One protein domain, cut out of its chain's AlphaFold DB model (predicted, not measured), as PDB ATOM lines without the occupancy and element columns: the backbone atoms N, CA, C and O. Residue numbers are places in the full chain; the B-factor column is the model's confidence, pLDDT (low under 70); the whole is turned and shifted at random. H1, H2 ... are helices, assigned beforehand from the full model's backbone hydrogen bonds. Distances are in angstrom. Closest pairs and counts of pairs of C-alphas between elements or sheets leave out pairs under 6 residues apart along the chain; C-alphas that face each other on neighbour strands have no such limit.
ATOM      1  N   GLU A   2     -19.002  27.874 -15.393       68.25
ATOM      2  CA  GLU A   2     -17.991  27.801 -16.466       68.25
ATOM      3  C   GLU A   2     -16.824  28.786 -16.272       68.25
ATOM      4  O   GLU A   2     -15.668  28.371 -16.265       68.25
ATOM      5  N   ALA A   3     -17.106  30.064 -15.984       71.94
ATOM      6  CA  ALA A   3     -16.068  31.072 -15.729       71.94
ATOM      7  C   ALA A   3     -15.137  30.710 -14.550       71.94
ATOM      8  O   ALA A   3     -13.924  30.904 -14.623       71.94
ATOM      9  N   THR A   4     -15.683  30.123 -13.479       82.75
ATOM     10  CA  THR A   4     -14.901  29.650 -12.323       82.75
ATOM     11  C   THR A   4     -14.043  28.428 -12.661       82.75
ATOM     12  O   THR A   4     -12.920  28.324 -12.175       82.75
ATOM     13  N   ALA A   5     -14.526  27.530 -13.527       81.31
ATOM     14  CA  ALA A   5     -13.744  26.388 -14.002       81.31
ATOM     15  C   ALA A   5     -12.588  26.833 -14.915       81.31
ATOM     16  O   ALA A   5     -11.461  26.369 -14.744       81.31
ATOM     17  N   ALA A   6     -12.835  27.779 -15.828       81.62
ATOM     18  CA  ALA A   6     -11.808  28.357 -16.697       81.62
ATOM     19  C   ALA A   6     -10.683  29.040 -15.892       81.62
ATOM     20  O   ALA A   6      -9.505  28.757 -16.114       81.62
ATOM     21  N   ALA A   7     -11.035  29.860 -14.893       82.25
ATOM     22  CA  ALA A   7     -10.060  30.511 -14.015       82.25
ATOM     23  C   ALA A   7      -9.216  29.501 -13.207       82.25
ATOM     24  O   ALA A   7      -7.998  29.662 -13.081       82.25
ATOM     25  N   ALA A   8      -9.834  28.425 -12.704       84.94
ATOM     26  CA  ALA A   8      -9.123  27.349 -12.012       84.94
ATOM     27  C   ALA A   8      -8.155  26.595 -12.948       84.94
ATOM     28  O   ALA A   8      -7.019  26.306 -12.562       84.94
ATOM     29  N   LEU A   9      -8.566  26.324 -14.192       84.94
ATOM     30  CA  LEU A   9      -7.736  25.683 -15.218       84.94
ATOM     31  C   LEU A   9      -6.506  26.522 -15.600       84.94
ATOM     32  O   LEU A   9      -5.400  25.980 -15.650       84.94
ATOM     33  N   ASP A  10      -6.649  27.832 -15.820       81.38
ATOM     34  CA  ASP A  10      -5.505  28.692 -16.167       81.38
ATOM     35  C   ASP A  10      -4.571  28.963 -14.971       81.38
ATOM     36  O   ASP A  10      -3.345  29.031 -15.142       81.38
ATOM     37  N   THR A  11      -5.108  29.000 -13.746       85.88
ATOM     38  CA  THR A  11      -4.298  29.012 -12.512       85.88
ATOM     39  C   THR A  11      -3.463  27.733 -12.411       85.88
ATOM     40  O   THR A  11      -2.241  27.787 -12.270       85.88
ATOM     41  N   THR A  12      -4.097  26.572 -12.596       85.56
ATOM     42  CA  THR A  12      -3.448  25.251 -12.563       85.56
ATOM     43  C   THR A  12      -2.374  25.115 -13.650       85.56
ATOM     44  O   THR A  12      -1.264  24.652 -13.390       85.56
ATOM     45  N   ASN A  13      -2.653  25.593 -14.867       83.06
ATOM     46  CA  ASN A  13      -1.696  25.634 -15.976       83.06
ATOM     47  C   ASN A  13      -0.474  26.528 -15.675       83.06
ATOM     48  O   ASN A  13       0.643  26.206 -16.088       83.06
ATOM     49  N   THR A  14      -0.666  27.622 -14.930       84.06
ATOM     50  CA  THR A  14       0.428  28.491 -14.466       84.06
ATOM     51  C   THR A  14       1.307  27.775 -13.434       84.06
ATOM     52  O   THR A  14       2.531  27.809 -13.554       84.06
ATOM     53  N   VAL A  15       0.704  27.056 -12.478       88.81
ATOM     54  CA  VAL A  15       1.431  26.241 -11.485       88.81
ATOM     55  C   VAL A  15       2.239  25.130 -12.164       88.81
ATOM     56  O   VAL A  15       3.426  24.976 -11.879       88.81
ATOM     57  N   PHE A  16       1.652  24.399 -13.119       85.38
ATOM     58  CA  PHE A  16       2.390  23.378 -13.870       85.38
ATOM     59  C   PHE A  16       3.550  23.963 -14.682       85.38
ATOM     60  O   PHE A  16       4.625  23.370 -14.701       85.38
ATOM     61  N   LEU A  17       3.380  25.130 -15.317       85.31
ATOM     62  CA  LEU A  17       4.485  25.794 -16.015       85.31
ATOM     63  C   LEU A  17       5.637  26.127 -15.054       85.31
ATOM     64  O   LEU A  17       6.785  25.847 -15.393       85.31
ATOM     65  N   ALA A  18       5.341  26.641 -13.855       88.19
ATOM     66  CA  ALA A  18       6.353  26.929 -12.839       88.19
ATOM     67  C   ALA A  18       7.108  25.657 -12.396       88.19
ATOM     68  O   ALA A  18       8.341  25.637 -12.387       88.19
ATOM     69  N   ILE A  19       6.390  24.561 -12.124       89.75
ATOM     70  CA  ILE A  19       7.002  23.264 -11.787       89.75
ATOM     71  C   ILE A  19       7.925  22.792 -12.921       89.75
ATOM     72  O   ILE A  19       9.075  22.442 -12.667       89.75
ATOM     73  N   PHE A  20       7.472  22.859 -14.178       86.00
ATOM     74  CA  PHE A  20       8.285  22.461 -15.329       86.00
ATOM     75  C   PHE A  20       9.494  23.372 -15.574       86.00
ATOM     76  O   PHE A  20      10.526  22.877 -16.021       86.00
ATOM     77  N   THR A  21       9.413  24.676 -15.278       87.81
ATOM     78  CA  THR A  21      10.591  25.559 -15.345       87.81
ATOM     79  C   THR A  21      11.649  25.169 -14.319       87.81
ATOM     80  O   THR A  21      12.827  25.115 -14.662       87.81
ATOM     81  N   VAL A  22      11.240  24.835 -13.092       91.38
ATOM     82  CA  VAL A  22      12.156  24.407 -12.026       91.38
ATOM     83  C   VAL A  22      12.747  23.031 -12.338       91.38
ATOM     84  O   VAL A  22      13.957  22.852 -12.241       91.38
ATOM     85  N   GLU A  23      11.930  22.076 -12.791       89.94
ATOM     86  CA  GLU A  23      12.393  20.751 -13.219       89.94
ATOM     87  C   GLU A  23      13.422  20.847 -14.356       89.94
ATOM     88  O   GLU A  23      14.477  20.214 -14.294       89.94
ATOM     89  N   LEU A  24      13.151  21.671 -15.374       85.88
ATOM     90  CA  LEU A  24      14.081  21.919 -16.474       85.88
ATOM     91  C   LEU A  24      15.389  22.541 -15.971       85.88
ATOM     92  O   LEU A  24      16.455  22.098 -16.387       85.88
ATOM     93  N   LEU A  25      15.327  23.518 -15.061       87.25
ATOM     94  CA  LEU A  25      16.509  24.172 -14.496       87.25
ATOM     95  C   LEU A  25      17.377  23.190 -13.687       87.25
ATOM     96  O   LEU A  25      18.599  23.202 -13.821       87.25
ATOM     97  N   ILE A  26      16.754  22.304 -12.903       88.12
ATOM     98  CA  ILE A  26      17.435  21.226 -12.165       88.12
ATOM     99  C   ILE A  26      18.077  20.228 -13.137       88.12
ATOM    100  O   ILE A  26      19.225  19.833 -12.949       88.12
ATOM    101  N   ARG A  27      17.376  19.832 -14.209       83.19
ATOM    102  CA  ARG A  27      17.951  18.950 -15.239       83.19
ATOM    103  C   ARG A  27      19.126  19.620 -15.959       83.19
ATOM    104  O   ARG A  27      20.136  18.956 -16.177       83.19
ATOM    105  N   LEU A  28      19.021  20.909 -16.289       83.31
ATOM    106  CA  LEU A  28      20.064  21.683 -16.969       83.31
ATOM    107  C   LEU A  28      21.347  21.760 -16.125       83.31
ATOM    108  O   LEU A  28      22.434  21.473 -16.622       83.31
ATOM    109  N   THR A  29      21.218  22.085 -14.835       83.38
ATOM    110  CA  THR A  29      22.363  22.163 -13.915       83.38
ATOM    111  C   THR A  29      22.962  20.786 -13.622       83.38
ATOM    112  O   THR A  29      24.183  20.658 -13.594       83.38
ATOM    113  N   ALA A  30      22.139  19.737 -13.500       81.44
ATOM    114  CA  ALA A  30      22.602  18.368 -13.245       81.44
ATOM    115  C   ALA A  30      23.396  17.735 -14.406       81.44
ATOM    116  O   ALA A  30      24.286  16.923 -14.158       81.44
ATOM    117  N   HIS A  31      23.110  18.089 -15.666       71.38
ATOM    118  CA  HIS A  31      23.899  17.604 -16.813       71.38
ATOM    119  C   HIS A  31      25.231  18.358 -16.980       71.38
ATOM    120  O   HIS A  31      26.148  17.837 -17.624       71.38
ATOM    121  N   GLY A  32      25.348  19.533 -16.350       60.16
ATOM    122  CA  GLY A  32      26.506  20.419 -16.388       60.16
ATOM    123  C   GLY A  32      26.623  21.181 -17.710       60.16
ATOM    124  O   GLY A  32      26.523  20.601 -18.788       60.16
ATOM    125  N   CYS A  33      26.933  22.480 -17.641       57.12
ATOM    126  CA  CYS A  33      27.048  23.362 -18.814       57.12
ATOM    127  C   CYS A  33      28.146  22.967 -19.828       57.12
ATOM    128  O   CYS A  33      28.272  23.613 -20.863       57.12
ATOM    129  N   GLY A  34      28.958  21.943 -19.533       55.50
ATOM    130  CA  GLY A  34      30.032  21.441 -20.397       55.50
ATOM    131  C   GLY A  34      29.667  20.235 -21.270       55.50
ATOM    132  O   GLY A  34      30.457  19.873 -22.140       55.50
ATOM    133  N   LYS A  35      28.503  19.595 -21.076       59.44
ATOM    134  CA  LYS A  35      28.006  18.594 -22.033       59.44
ATOM    135  C   LYS A  35      27.121  19.276 -23.076       59.44
ATOM    136  O   LYS A  35      26.297  20.111 -22.709       59.44
ATOM    137  N   PRO A  36      27.247  18.921 -24.366       61.69
ATOM    138  CA  PRO A  36      26.422  19.514 -25.405       61.69
ATOM    139  C   PRO A  36      24.941  19.193 -25.182       61.69
ATOM    140  O   PRO A  36      24.518  18.047 -25.340       61.69
ATOM    141  N   LEU A  37      24.152  20.223 -24.859       61.88
ATOM    142  CA  LEU A  37      22.712  20.119 -24.587       61.88
ATOM    143  C   LEU A  37      21.934  19.461 -25.741       61.88
ATOM    144  O   LEU A  37      20.911  18.821 -25.527       61.88
ATOM    145  N   TYR A  38      22.460  19.596 -26.961       66.25
ATOM    146  CA  TYR A  38      21.919  19.035 -28.195       66.25
ATOM    147  C   TYR A  38      22.057  17.510 -28.330       66.25
ATOM    148  O   TYR A  38      21.513  16.946 -29.275       66.25
ATOM    149  N   LYS A  39      22.772  16.823 -27.424       70.44
ATOM    150  CA  LYS A  39      22.951  15.363 -27.508       70.44
ATOM    151  C   LYS A  39      21.712  14.574 -27.063       70.44
ATOM    152  O   LYS A  39      21.476  13.490 -27.586       70.44
ATOM    153  N   ASP A  40      20.910  15.130 -26.155       77.69
ATOM    154  CA  ASP A  40      19.660  14.528 -25.684       77.69
ATOM    155  C   ASP A  40      18.455  15.252 -26.306       77.69
ATOM    156  O   ASP A  40      17.960  16.246 -25.772       77.69
ATOM    157  N   TRP A  41      17.945  14.737 -27.431       78.38
ATOM    158  CA  TRP A  41      16.814  15.331 -28.169       78.38
ATOM    159  C   TRP A  41      15.581  15.604 -27.288       78.38
ATOM    160  O   TRP A  41      14.922  16.635 -27.414       78.38
ATOM    161  N   TRP A  42      15.314  14.721 -26.323       78.88
ATOM    162  CA  TRP A  42      14.230  14.866 -25.349       78.88
ATOM    163  C   TRP A  42      14.408  16.067 -24.404       78.88
ATOM    164  O   TRP A  42      13.420  16.706 -24.041       78.88
ATOM    165  N   LEU A  43      15.648  16.415 -24.036       80.88
ATOM    166  CA  LEU A  43      15.944  17.595 -23.217       80.88
ATOM    167  C   LEU A  43      15.773  18.887 -24.030       80.88
ATOM    168  O   LEU A  43      15.227  19.863 -23.515       80.88
ATOM    169  N   VAL A  44      16.174  18.872 -25.307       84.31
ATOM    170  CA  VAL A  44      15.949  19.984 -26.247       84.31
ATOM    171  C   VAL A  44      14.452  20.220 -26.460       84.31
ATOM    172  O   VAL A  44      13.996  21.358 -26.368       84.31
ATOM    173  N   PHE A  45      13.665  19.159 -26.668       83.25
ATOM    174  CA  PHE A  45      12.207  19.253 -26.768       83.25
ATOM    175  C   PHE A  45      11.581  19.845 -25.494       83.25
ATOM    176  O   PHE A  45      10.796  20.794 -25.572       83.25
ATOM    177  N   ASP A  46      11.967  19.346 -24.313       84.00
ATOM    178  CA  ASP A  46      11.481  19.874 -23.035       84.00
ATOM    179  C   ASP A  46      11.808  21.365 -22.868       84.00
ATOM    180  O   ASP A  46      10.922  22.133 -22.474       84.00
ATOM    181  N   PHE A  47      13.029  21.775 -23.227       85.69
ATOM    182  CA  PHE A  47      13.482  23.167 -23.223       85.69
ATOM    183  C   PHE A  47      12.643  24.050 -24.157       85.69
ATOM    184  O   PHE A  47      12.079  25.047 -23.703       85.69
ATOM    185  N   VAL A  48      12.483  23.657 -25.426       86.56
ATOM    186  CA  VAL A  48      11.686  24.400 -26.420       86.56
ATOM    187  C   VAL A  48      10.242  24.574 -25.945       86.56
ATOM    188  O   VAL A  48       9.714  25.684 -25.995       86.56
ATOM    189  N   VAL A  49       9.610  23.525 -25.408       84.88
ATOM    190  CA  VAL A  49       8.225  23.600 -24.912       84.88
ATOM    191  C   VAL A  49       8.091  24.539 -23.706       84.88
ATOM    192  O   VAL A  49       7.082  25.244 -23.606       84.88
ATOM    193  N   VAL A  50       9.075  24.595 -22.797       87.62
ATOM    194  CA  VAL A  50       9.069  25.563 -21.680       87.62
ATOM    195  C   VAL A  50       9.283  26.992 -22.184       87.62
ATOM    196  O   VAL A  50       8.481  27.865 -21.854       87.62
ATOM    197  N   VAL A  51      10.311  27.235 -23.000       87.00
ATOM    198  CA  VAL A  51      10.640  28.578 -23.508       87.00
ATOM    199  C   VAL A  51       9.492  29.140 -24.345       87.00
ATOM    200  O   VAL A  51       9.044  30.257 -24.091       87.00
ATOM    201  N   ALA A  52       8.931  28.348 -25.262       84.69
ATOM    202  CA  ALA A  52       7.770  28.751 -26.047       84.69
ATOM    203  C   ALA A  52       6.532  28.991 -25.158       84.69
ATOM    204  O   ALA A  52       5.811  29.965 -25.358       84.69
ATOM    205  N   SER A  53       6.315  28.182 -24.112       82.06
ATOM    206  CA  SER A  53       5.225  28.415 -23.145       82.06
ATOM    207  C   SER A  53       5.350  29.737 -22.377       82.06
ATOM    208  O   SER A  53       4.328  30.307 -21.998       82.06
ATOM    209  N   ILE A  54       6.572  30.212 -22.120       84.12
ATOM    210  CA  ILE A  54       6.825  31.512 -21.480       84.12
ATOM    211  C   ILE A  54       6.653  32.638 -22.505       84.12
ATOM    212  O   ILE A  54       5.894  33.573 -22.259       84.12
ATOM    213  N   ALA A  55       7.288  32.519 -23.674       83.94
ATOM    214  CA  ALA A  55       7.249  33.531 -24.728       83.94
ATOM    215  C   ALA A  55       5.815  33.819 -25.211       83.94
ATOM    216  O   ALA A  55       5.409  34.977 -25.305       83.94
ATOM    217  N   LEU A  56       5.002  32.780 -25.428       78.56
ATOM    218  CA  LEU A  56       3.607  32.951 -25.840       78.56
ATOM    219  C   LEU A  56       2.687  33.431 -24.704       78.56
ATOM    220  O   LEU A  56       1.582  33.887 -24.979       78.56
ATOM    221  N   ARG A  57       3.130  33.388 -23.438       73.94
ATOM    222  CA  ARG A  57       2.434  34.039 -22.314       73.94
ATOM    223  C   ARG A  57       2.764  35.533 -22.211       73.94
ATOM    224  O   ARG A  57       1.943  36.279 -21.691       73.94
ATOM    225  N   SER A  58       3.928  35.978 -22.692       76.38
ATOM    226  CA  SER A  58       4.272  37.410 -22.766       76.38
ATOM    227  C   SER A  58       3.676  38.139 -23.979       76.38
ATOM    228  O   SER A  58       3.655  39.366 -23.995       76.38
ATOM    229  N   VAL A  59       3.185  37.411 -24.988       78.69
ATOM    230  CA  VAL A  59       2.600  37.989 -26.206       78.69
ATOM    231  C   VAL A  59       1.071  37.999 -26.107       78.69
ATOM    232  O   VAL A  59       0.412  36.992 -26.350       78.69
ATOM    233  N   ASN A  60       0.500  39.167 -25.802       69.94
ATOM    234  CA  ASN A  60      -0.951  39.393 -25.703       69.94
ATOM    235  C   ASN A  60      -1.643  39.548 -27.079       69.94
ATOM    236  O   ASN A  60      -2.464  40.443 -27.261       69.94
ATOM    237  N   THR A  61      -1.312  38.710 -28.067       80.62
ATOM    238  CA  THR A  61      -2.011  38.682 -29.368       80.62
ATOM    239  C   THR A  61      -2.956  37.490 -29.450       80.62
ATOM    240  O   THR A  61      -2.698  36.438 -28.867       80.62
ATOM    241  N   GLU A  62      -4.045  37.615 -30.208       75.81
ATOM    242  CA  GLU A  62      -5.026  36.532 -30.375       75.81
ATOM    243  C   GLU A  62      -4.390  35.257 -30.951       75.81
ATOM    244  O   GLU A  62      -4.628  34.154 -30.454       75.81
ATOM    245  N   ALA A  63      -3.485  35.415 -31.924       72.81
ATOM    246  CA  ALA A  63      -2.667  34.331 -32.465       72.81
ATOM    247  C   ALA A  63      -1.742  33.707 -31.399       72.81
ATOM    248  O   ALA A  63      -1.632  32.483 -31.318       72.81
ATOM    249  N   GLY A  64      -1.128  34.527 -30.535       71.62
ATOM    250  CA  GLY A  64      -0.331  34.068 -29.396       71.62
ATOM    251  C   GLY A  64      -1.150  33.231 -28.411       71.62
ATOM    252  O   GLY A  64      -0.710  32.159 -28.003       71.62
ATOM    253  N   VAL A  65      -2.386  33.643 -28.108       73.12
ATOM    254  CA  VAL A  65      -3.314  32.891 -27.245       73.12
ATOM    255  C   VAL A  65      -3.731  31.558 -27.879       73.12
ATOM    256  O   VAL A  65      -3.784  30.543 -27.180       73.12
ATOM    257  N   GLN A  66      -3.993  31.514 -29.189       76.81
ATOM    258  CA  GLN A  66      -4.304  30.263 -29.896       76.81
ATOM    259  C   GLN A  66      -3.105  29.301 -29.908       76.81
ATOM    260  O   GLN A  66      -3.238  28.139 -29.514       76.81
ATOM    261  N   ALA A  67      -1.911  29.782 -30.256       75.88
ATOM    262  CA  ALA A  67      -0.703  28.964 -30.248       75.88
ATOM    263  C   ALA A  67      -0.292  28.538 -28.818       75.88
ATOM    264  O   ALA A  67       0.155  27.408 -28.610       75.88
ATOM    265  N   ALA A  68      -0.558  29.360 -27.795       72.94
ATOM    266  CA  ALA A  68      -0.383  28.987 -26.390       72.94
ATOM    267  C   ALA A  68      -1.313  27.839 -25.967       72.94
ATOM    268  O   ALA A  68      -0.944  27.060 -25.089       72.94
ATOM    269  N   ARG A  69      -2.505  27.703 -26.573       75.69
ATOM    270  CA  ARG A  69      -3.385  26.535 -26.378       75.69
ATOM    271  C   ARG A  69      -2.802  25.293 -27.055       75.69
ATOM    272  O   ARG A  69      -2.735  24.254 -26.404       75.69
ATOM    273  N   ALA A  70      -2.301  25.404 -28.287       78.69
ATOM    274  CA  ALA A  70      -1.648  24.292 -28.986       78.69
ATOM    275  C   ALA A  70      -0.417  23.756 -28.219       78.69
ATOM    276  O   ALA A  70      -0.273  22.547 -28.029       78.69
ATOM    277  N   LEU A  71       0.415  24.638 -27.652       75.81
ATOM    278  CA  LEU A  71       1.558  24.239 -26.816       75.81
ATOM    279  C   LEU A  71       1.172  23.529 -25.504       75.81
ATOM    280  O   LEU A  71       2.013  22.837 -24.927       75.81
ATOM    281  N   ARG A  72      -0.081  23.627 -25.026       74.94
ATOM    282  CA  ARG A  72      -0.556  22.796 -23.897       74.94
ATOM    283  C   ARG A  72      -0.561  21.314 -24.289       74.94
ATOM    284  O   ARG A  72      -0.174  20.481 -23.475       74.94
ATOM    285  N   ILE A  73      -0.914  20.998 -25.541       81.44
ATOM    286  CA  ILE A  73      -0.905  19.632 -26.092       81.44
ATOM    287  C   ILE A  73       0.537  19.131 -26.249       81.44
ATOM    288  O   ILE A  73       0.828  17.993 -25.888       81.44
ATOM    289  N   ALA A  74       1.473  19.993 -26.672       77.06
ATOM    290  CA  ALA A  74       2.897  19.644 -26.788       77.06
ATOM    291  C   ALA A  74       3.498  19.091 -25.475       77.06
ATOM    292  O   ALA A  74       4.367  18.221 -25.502       77.06
ATOM    293  N   ARG A  75       2.995  19.518 -24.306       75.06
ATOM    294  CA  ARG A  75       3.433  18.993 -22.998       75.06
ATOM    295  C   ARG A  75       3.004  17.544 -22.738       75.06
ATOM    296  O   ARG A  75       3.664  16.872 -21.951       75.06
ATOM    297  N   LEU A  76       1.953  17.039 -23.390       78.50
ATOM    298  CA  LEU A  76       1.519  15.640 -23.250       78.50
ATOM    299  C   LEU A  76       2.551  14.664 -23.834       78.50
ATOM    300  O   LEU A  76       2.750  13.582 -23.286       78.50
ATOM    301  N   PHE A  77       3.288  15.074 -24.871       75.06
ATOM    302  CA  PHE A  77       4.354  14.268 -25.479       75.06
ATOM    303  C   PHE A  77       5.500  13.945 -24.498       75.06
ATOM    304  O   PHE A  77       6.193  12.944 -24.672       75.06
ATOM    305  N   ARG A  78       5.649  14.690 -23.390       72.81
ATOM    306  CA  ARG A  78       6.595  14.358 -22.304       72.81
ATOM    307  C   ARG A  78       6.310  13.009 -21.645       72.81
ATOM    308  O   ARG A  78       7.235  12.317 -21.218       72.81
ATOM    309  N   VAL A  79       5.038  12.608 -21.592       76.94
ATOM    310  CA  VAL A  79       4.609  11.315 -21.031       76.94
ATOM    311  C   VAL A  79       5.205  10.146 -21.827       76.94
ATOM    312  O   VAL A  79       5.485   9.093 -21.250       76.94
ATOM    313  N   MET A  80       5.492  10.343 -23.122       71.88
ATOM    314  CA  MET A  80       6.121   9.326 -23.972       71.88
ATOM    315  C   MET A  80       7.512   8.940 -23.469       71.88
ATOM    316  O   MET A  80       7.801   7.756 -23.313       71.88
ATOM    317  N   HIS A  81       8.339   9.929 -23.123       69.94
ATOM    318  CA  HIS A  81       9.668   9.694 -22.561       69.94
ATOM    319  C   HIS A  81       9.610   9.171 -21.112       69.94
ATOM    320  O   HIS A  81      10.499   8.420 -20.695       69.94
ATOM    321  N   LEU A  82       8.567   9.530 -20.350       68.88
ATOM    322  CA  LEU A  82       8.412   9.160 -18.938       68.88
ATOM    323  C   LEU A  82       8.246   7.644 -18.728       68.88
ATOM    324  O   LEU A  82       8.726   7.107 -17.730       68.88
ATOM    325  N   SER A  83       7.610   6.933 -19.668       76.81
ATOM    326  CA  SER A  83       7.489   5.472 -19.603       76.81
ATOM    327  C   SER A  83       8.476   4.775 -20.546       76.81
ATOM    328  O   SER A  83       8.518   5.036 -21.746       76.81
TER     329      SER A  83
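This is residues 2 to 83 of the 763 residues of the protein "Ion_trans domain-containing protein" of Cafeteria roenbergensis (UniProt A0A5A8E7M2). Two helices, H2 and H3, pair side by side as a hairpin, and a longer helix, H1, slants across H2 and sticks out well beyond it with residues 2 to 12. The connection from H1 to H2 makes a loop that also sticks out, with residues 32 to 36. The printed part has 82 residues with three named helices, H1, H2 and H3 in chain order, and no named strand; its class is all helix. It is only just loose, close to compact, with a radius of gyration of the C-alphas of 14.3 A, and elongated, spanning 47 by 26 by 20 A.

H1, residues 2 to 31, begins with C-alpha 2 at (-17.991, 27.801, -16.466) and measures 43.1 A from first to last C-alpha. H2, residues 41 to 58, measures 26.0 A and begins with C-alpha 41 at (16.814, 15.331, -28.169). H3, residues 62 to 82, measures 32.6 A and ends with C-alpha 82 at (8.412, 9.160, -18.938).

H1 and H2 form a helical hairpin at a steep tilt of 44 degrees, opposite ways. They touch through residues 17 to 24 of H1 and 46 to 53 of H2 alone; the closest C-alphas, of Thr 21 and Val 50, are 6.5 A apart. H2 and H3, also a helical hairpin, touch at a shallow tilt of 26 degrees, opposite ways, closest at the C-alphas of Leu 56 and Gly 64, 5.4 A. H1 and H3 are apart, but only just, at 8.5 A between their closest C-alphas. Every O i to N i+4 pair is within hydrogen-bond range in H1, against 13 of 14 in H2 and 8 of 17 in H3, where 17 of 18 O i to N i+3 pairs are within range.

The two C-alphas farthest apart, of Glu 2 and Gly 34, are 48.6 A apart. The printed part has no cut; the link from H1 to H2 is short and that from H2 to H3 tight. Mean pLDDT of the printed part is 78.6, with residues 2, 32 to 38, 60 and 81 to 82 under 70.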